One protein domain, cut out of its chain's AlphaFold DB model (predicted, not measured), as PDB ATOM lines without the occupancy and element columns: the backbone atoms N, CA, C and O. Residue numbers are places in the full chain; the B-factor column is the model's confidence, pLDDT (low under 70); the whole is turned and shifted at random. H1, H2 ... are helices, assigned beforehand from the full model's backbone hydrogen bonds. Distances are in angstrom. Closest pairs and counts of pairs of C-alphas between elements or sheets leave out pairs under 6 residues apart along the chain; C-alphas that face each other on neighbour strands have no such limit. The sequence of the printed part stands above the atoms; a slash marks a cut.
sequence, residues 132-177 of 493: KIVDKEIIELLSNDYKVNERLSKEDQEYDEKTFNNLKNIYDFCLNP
ATOM      1  N   LYS A 132     271.374 381.456 286.938       70.06
ATOM      2  CA  LYS A 132     272.171 380.231 286.708       70.06
ATOM      3  C   LYS A 132     271.343 379.156 285.983       70.06
ATOM      4  O   LYS A 132     271.849 378.515 285.061       70.06
ATOM      5  N   ILE A 133     270.069 378.989 286.353       73.88
ATOM      6  CA  ILE A 133     269.145 378.042 285.702       73.88
ATOM      7  C   ILE A 133     268.876 378.456 284.249       73.88
ATOM      8  O   ILE A 133     269.070 377.654 283.335       73.88
ATOM      9  N   VAL A 134     268.501 379.717 284.019       69.44
ATOM     10  CA  VAL A 134     268.231 380.244 282.669       69.44
ATOM     11  C   VAL A 134     269.468 380.145 281.772       69.44
ATOM     12  O   VAL A 134     269.369 379.727 280.619       69.44
ATOM     13  N   ASP A 135     270.646 380.485 282.298       70.31
ATOM     14  CA  ASP A 135     271.911 380.396 281.568       70.31
ATOM     15  C   ASP A 135     272.197 378.942 281.154       70.31
ATOM     16  O   ASP A 135     272.575 378.694 280.005       70.31
ATOM     17  N   LYS A 136     271.947 377.968 282.041       73.75
ATOM     18  CA  LYS A 136     272.085 376.536 281.735       73.75
ATOM     19  C   LYS A 136     271.152 376.097 280.603       73.75
ATOM     20  O   LYS A 136     271.601 375.401 279.693       73.75
ATOM     21  N   GLU A 137     269.891 376.521 280.618       73.31
ATOM     22  CA  GLU A 137     268.935 376.200 279.550       73.31
ATOM     23  C   GLU A 137     269.329 376.816 278.206       73.31
ATOM     24  O   GLU A 137     269.239 376.163 277.164       73.31
ATOM     25  N   ILE A 138     269.802 378.066 278.213       73.38
ATOM     26  CA  ILE A 138     270.297 378.736 277.005       73.38
ATOM     27  C   ILE A 138     271.521 377.996 276.453       73.38
ATOM     28  O   ILE A 138     271.604 377.764 275.245       73.38
ATOM     29  N   ILE A 139     272.452 377.602 277.325       77.88
ATOM     30  CA  ILE A 139     273.638 376.813 276.970       77.88
ATOM     31  C   ILE A 139     273.226 375.484 276.334       77.88
ATOM     32  O   ILE A 139     273.732 375.133 275.267       77.88
ATOM     33  N   GLU A 140     272.285 374.763 276.942       80.62
ATOM     34  CA  GLU A 140     271.785 373.499 276.403       80.62
ATOM     35  C   GLU A 140     271.098 373.699 275.044       80.62
ATOM     36  O   GLU A 140     271.342 372.946 274.095       80.62
ATOM     37  N   LEU A 141     270.283 374.748 274.910       79.94
ATOM     38  CA  LEU A 141     269.600 375.090 273.667       79.94
ATOM     39  C   LEU A 141     270.594 375.358 272.527       79.94
ATOM     40  O   LEU A 141     270.408 374.841 271.426       79.94
ATOM     41  N   LEU A 142     271.635 376.155 272.784       81.44
ATOM     42  CA  LEU A 142     272.622 376.560 271.775       81.44
ATOM     43  C   LEU A 142     273.677 375.480 271.499       81.44
ATOM     44  O   LEU A 142     274.233 375.447 270.402       81.44
ATOM     45  N   SER A 143     273.904 374.557 272.437       84.56
ATOM     46  CA  SER A 143     274.772 373.387 272.230       84.56
ATOM     47  C   SER A 143     274.181 372.400 271.221       84.56
ATOM     48  O   SER A 143     274.915 371.748 270.479       84.56
ATOM     49  N   ASN A 144     272.853 372.322 271.139       86.75
ATOM     50  CA  ASN A 144     272.141 371.418 270.240       86.75
ATOM     51  C   ASN A 144     271.912 372.020 268.837       86.75
ATOM     52  O   ASN A 144     272.170 373.200 268.590       86.75
ATOM     53  N   ASP A 145     271.441 371.192 267.902       88.94
ATOM     54  CA  ASP A 145     271.002 371.632 266.573       88.94
ATOM     55  C   ASP A 145     269.605 372.266 266.612       88.94
ATOM     56  O   ASP A 145     268.800 372.006 267.516       88.94
ATOM     57  N   TYR A 146     269.297 373.074 265.591       87.62
ATOM     58  CA  TYR A 146     267.982 373.691 265.438       87.62
ATOM     59  C   TYR A 146     266.870 372.631 265.400       87.62
ATOM     60  O   TYR A 146     266.907 371.689 264.607       87.62
ATOM     61  N   LYS A 147     265.838 372.819 266.229       88.06
ATOM     62  CA  LYS A 147     264.633 371.979 266.244       88.06
ATOM     63  C   LYS A 147     263.462 372.749 265.639       88.06
ATOM     64  O   LYS A 147     263.006 373.735 266.216       88.06
ATOM     65  N   VAL A 148     262.949 372.260 264.508       88.50
ATOM     66  CA  VAL A 148     261.819 372.873 263.793       88.50
ATOM     67  C   VAL A 148     260.596 372.970 264.701       88.50
ATOM     68  O   VAL A 148     260.149 371.986 265.291       88.50
ATOM     69  N   ASN A 149     260.008 374.162 264.773       84.50
ATOM     70  CA  ASN A 149     258.733 374.366 265.445       84.50
ATOM     71  C   ASN A 149     257.575 374.207 264.447       84.50
ATOM     72  O   ASN A 149     257.223 375.139 263.719       84.50
ATOM     73  N   GLU A 150     256.947 373.030 264.436       90.19
ATOM     74  CA  GLU A 150     255.839 372.697 263.523       90.19
ATOM     75  C   GLU A 150     254.597 373.591 263.691       90.19
ATOM     76  O   GLU A 150     253.740 373.630 262.812       90.19
ATOM     77  N   ARG A 151     254.498 374.344 264.798       88.19
ATOM     78  CA  ARG A 151     253.401 375.297 265.040       88.19
ATOM     79  C   ARG A 151     253.570 376.618 264.277       88.19
ATOM     80  O   ARG A 151     252.646 377.428 264.272       88.19
ATOM     81  N   LEU A 152     254.744 376.869 263.697       83.50
ATOM     82  CA  LEU A 152     255.042 378.071 262.919       83.50
ATOM     83  C   LEU A 152     254.676 377.892 261.441       83.50
ATOM     84  O   LEU A 152     254.637 376.780 260.916       83.50
ATOM     85  N   SER A 153     254.431 379.009 260.753       88.81
ATOM     86  CA  SER A 153     254.341 379.005 259.291       88.81
ATOM     87  C   SER A 153     255.701 378.641 258.677       88.81
ATOM     88  O   SER A 153     256.735 378.806 259.318       88.81
ATOM     89  N   LYS A 154     255.734 378.179 257.420       89.19
ATOM     90  CA  LYS A 154     257.008 377.854 256.744       89.19
ATOM     91  C   LYS A 154     257.960 379.051 256.657       89.19
ATOM     92  O   LYS A 154     259.161 378.885 256.817       89.19
ATOM     93  N   GLU A 155     257.414 380.242 256.423       85.44
ATOM     94  CA  GLU A 155     258.185 381.488 256.389       85.44
ATOM     95  C   GLU A 155     258.763 381.818 257.774       85.44
ATOM     96  O   GLU A 155     259.936 382.164 257.899       85.44
ATOM     97  N   ASP A 156     257.968 381.640 258.833       80.25
ATOM     98  CA  ASP A 156     258.440 381.836 260.203       80.25
ATOM     99  C   ASP A 156     259.476 380.782 260.620       80.25
ATOM    100  O   ASP A 156     260.387 381.119 261.365       80.25
ATOM    101  N   GLN A 157     259.374 379.536 260.142       81.19
ATOM    102  CA  GLN A 157     260.369 378.484 260.394       81.19
ATOM    103  C   GLN A 157     261.725 378.835 259.777       81.19
ATOM    104  O   GLN A 157     262.739 378.726 260.457       81.19
ATOM    105  N   GLU A 158     261.751 379.313 258.530       83.69
ATOM    106  CA  GLU A 158     262.995 379.739 257.870       83.69
ATOM    107  C   GLU A 158     263.651 380.916 258.616       83.69
ATOM    108  O   GLU A 158     264.869 380.952 258.816       83.69
ATOM    109  N   TYR A 159     262.844 381.872 259.085       75.94
ATOM    110  CA  TYR A 159     263.331 382.989 259.895       75.94
ATOM    111  C   TYR A 159     263.854 382.546 261.273       75.94
ATOM    112  O   TYR A 159     264.884 383.048 261.738       75.94
ATOM    113  N   ASP A 160     263.146 381.626 261.925       76.69
ATOM    114  CA  ASP A 160     263.484 381.066 263.236       76.69
ATOM    115  C   ASP A 160     264.788 380.258 263.163       76.69
ATOM    116  O   ASP A 160     265.708 380.521 263.937       76.69
ATOM    117  N   GLU A 161     264.933 379.394 262.156       83.88
ATOM    118  CA  GLU A 161     266.164 378.649 261.863       83.88
ATOM    119  C   GLU A 161     267.343 379.590 261.599       83.88
ATOM    120  O   GLU A 161     268.419 379.443 262.183       83.88
ATOM    121  N   LYS A 162     267.150 380.608 260.752       80.19
ATOM    122  CA  LYS A 162     268.196 381.595 260.458       80.19
ATOM    123  C   LYS A 162     268.622 382.355 261.713       80.19
ATOM    124  O   LYS A 162     269.812 382.606 261.910       80.19
ATOM    125  N   THR A 163     267.664 382.750 262.548       73.94
ATOM    126  CA  THR A 163     267.930 383.436 263.820       73.94
ATOM    127  C   THR A 163     268.691 382.530 264.781       73.94
ATOM    128  O   THR A 163     269.718 382.949 265.314       73.94
ATOM    129  N   PHE A 164     268.242 381.287 264.944       80.94
ATOM    130  CA  PHE A 164     268.906 380.293 265.779       80.94
ATOM    131  C   PHE A 164     270.342 380.038 265.321       80.94
ATOM    132  O   PHE A 164     271.263 380.167 266.119       80.94
ATOM    133  N   ASN A 165     270.556 379.769 264.032       82.62
ATOM    134  CA  ASN A 165     271.890 379.509 263.490       82.62
ATOM    135  C   ASN A 165     272.817 380.720 263.650       82.62
ATOM    136  O   ASN A 165     274.003 380.559 263.921       82.62
ATOM    137  N   ASN A 166     272.293 381.947 263.545       73.94
ATOM    138  CA  ASN A 166     273.072 383.138 263.875       73.94
ATOM    139  C   ASN A 166     273.492 383.157 265.347       73.94
ATOM    140  O   ASN A 166     274.649 383.459 265.608       73.94
ATOM    141  N   LEU A 167     272.591 382.844 266.285       74.44
ATOM    142  CA  LEU A 167     272.905 382.785 267.719       74.44
ATOM    143  C   LEU A 167     273.897 381.663 268.042       74.44
ATOM    144  O   LEU A 167     274.872 381.899 268.753       74.44
ATOM    145  N   LYS A 168     273.700 380.478 267.460       80.06
ATOM    146  CA  LYS A 168     274.591 379.325 267.609       80.06
ATOM    147  C   LYS A 168     276.000 379.626 267.101       80.06
ATOM    148  O   LYS A 168     276.957 379.398 267.821       80.06
ATOM    149  N   ASN A 169     276.137 380.252 265.932       75.25
ATOM    150  CA  ASN A 169     277.451 380.643 265.409       75.25
ATOM    151  C   ASN A 169     278.214 381.590 266.354       75.25
ATOM    152  O   ASN A 169     279.440 381.562 266.385       75.25
ATOM    153  N   ILE A 170     277.507 382.446 267.101       69.25
ATOM    154  CA  ILE A 170     278.126 383.313 268.119       69.25
ATOM    155  C   ILE A 170     278.603 382.476 269.285       69.25
ATOM    156  O   ILE A 170     279.744 382.598 269.709       69.25
ATOM    157  N   TYR A 171     277.707 381.639 269.795       72.62
ATOM    158  CA  TYR A 171     277.972 380.758 270.913       72.62
ATOM    159  C   TYR A 171     279.181 379.853 270.645       72.62
ATOM    160  O   TYR A 171     280.116 379.832 271.443       72.62
ATOM    161  N   ASP A 172     279.221 379.212 269.476       75.94
ATOM    162  CA  ASP A 172     280.315 378.340 269.049       75.94
ATOM    163  C   ASP A 172     281.635 379.112 268.901       75.94
ATOM    164  O   ASP A 172     282.683 378.618 269.322       75.94
ATOM    165  N   PHE A 173     281.590 380.338 268.357       68.38
ATOM    166  CA  PHE A 173     282.755 381.227 268.271       68.38
ATOM    167  C   PHE A 173     283.297 381.604 269.656       68.38
ATOM    168  O   PHE A 173     284.509 381.709 269.834       68.38
ATOM    169  N   CYS A 174     282.415 381.799 270.638       65.56
ATOM    170  CA  CYS A 174     282.814 382.127 272.000       65.56
ATOM    171  C   CYS A 174     283.389 380.924 272.766       65.56
ATOM    172  O   CYS A 174     284.303 381.115 273.565       65.56
ATOM    173  N   LEU A 175     282.848 379.716 272.563       69.75
ATOM    174  CA  LEU A 175     283.306 378.492 273.238       69.75
ATOM    175  C   LEU A 175     284.624 377.962 272.690       69.75
ATOM    176  O   LEU A 175     285.458 377.467 273.443       69.75
ATOM    177  N   ASN A 176     284.782 378.032 271.372       66.44
ATOM    178  CA  ASN A 176     285.976 377.583 270.679       66.44
ATOM    179  C   ASN A 176     286.632 378.801 270.030       66.44
ATOM    180  O   ASN A 176     286.644 378.900 268.794       66.44
ATOM    181  N   PRO A 177     287.161 379.751 270.829       58.59
ATOM    182  CA  PRO A 177     288.003 380.774 270.249       58.59
ATOM    183  C   PRO A 177     289.160 380.040 269.544       58.59
ATOM    184  O   PRO A 177     289.658 379.046 270.081       58.59
TER     185      PRO A 177
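This is residues 132 to 177 of the 493 residues of the protein "Zincin" of Neocallimastix californiae (UniProt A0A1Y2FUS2). One long, straight helix, H2, makes the longest axis, and a shorter helix, H1, meets it end-on, about perpendicular, in a lopsided T, with residues 132 to 138 of H1 sticking out. The link between them, residues 144 to 153, runs beside H2 from near the foot of H1 to where H2 begins. The printed part has 46 residues, with two named helices, H1 then H2 along the chain, and no named strand; its class is all helix. The whole is loose, with a radius of gyration of the C-alphas of 11.9 A, and flat, spanning 33 by 24 by 12 A.

The longest helix is H2, residues 154 to 175, 31.0 A from first to last C-alpha. It begins with C-alpha 154 at (257.008, 377.854, 256.744) and ends with C-alpha 175 at (283.306, 378.492, 273.238). H1 comprises residues 132 to 143 and measures 16.2 A from first to last C-alpha; C-alpha 132 is at (272.171, 380.231, 286.708).

H2 and H1 touch, with 5 pairs of C-alphas within 8 A. The closest are the C-alphas of Lys 168 and Leu 142, 5.4 A apart. H2 touches H1 with residues 164 to 171 alone, and H1 touches H2 with residues 142 to 143 alone. Their lines stand about perpendicular, at 73 degrees, and their centres are 14.9 A apart. Residues 132 to 138, which belong to H1, stand free. In H1 and H2 every O i to N i+4 pair is within hydrogen-bond range.

The two C-alphas farthest apart are those of Ser 153 and Pro 177, at 35.4 A. The printed part has no cut, and the link from H1 to H2, 10 residues, is short. The mean pLDDT of the printed part is 78.4; residues 134, 170 and 173 to 177 of this model are under 70.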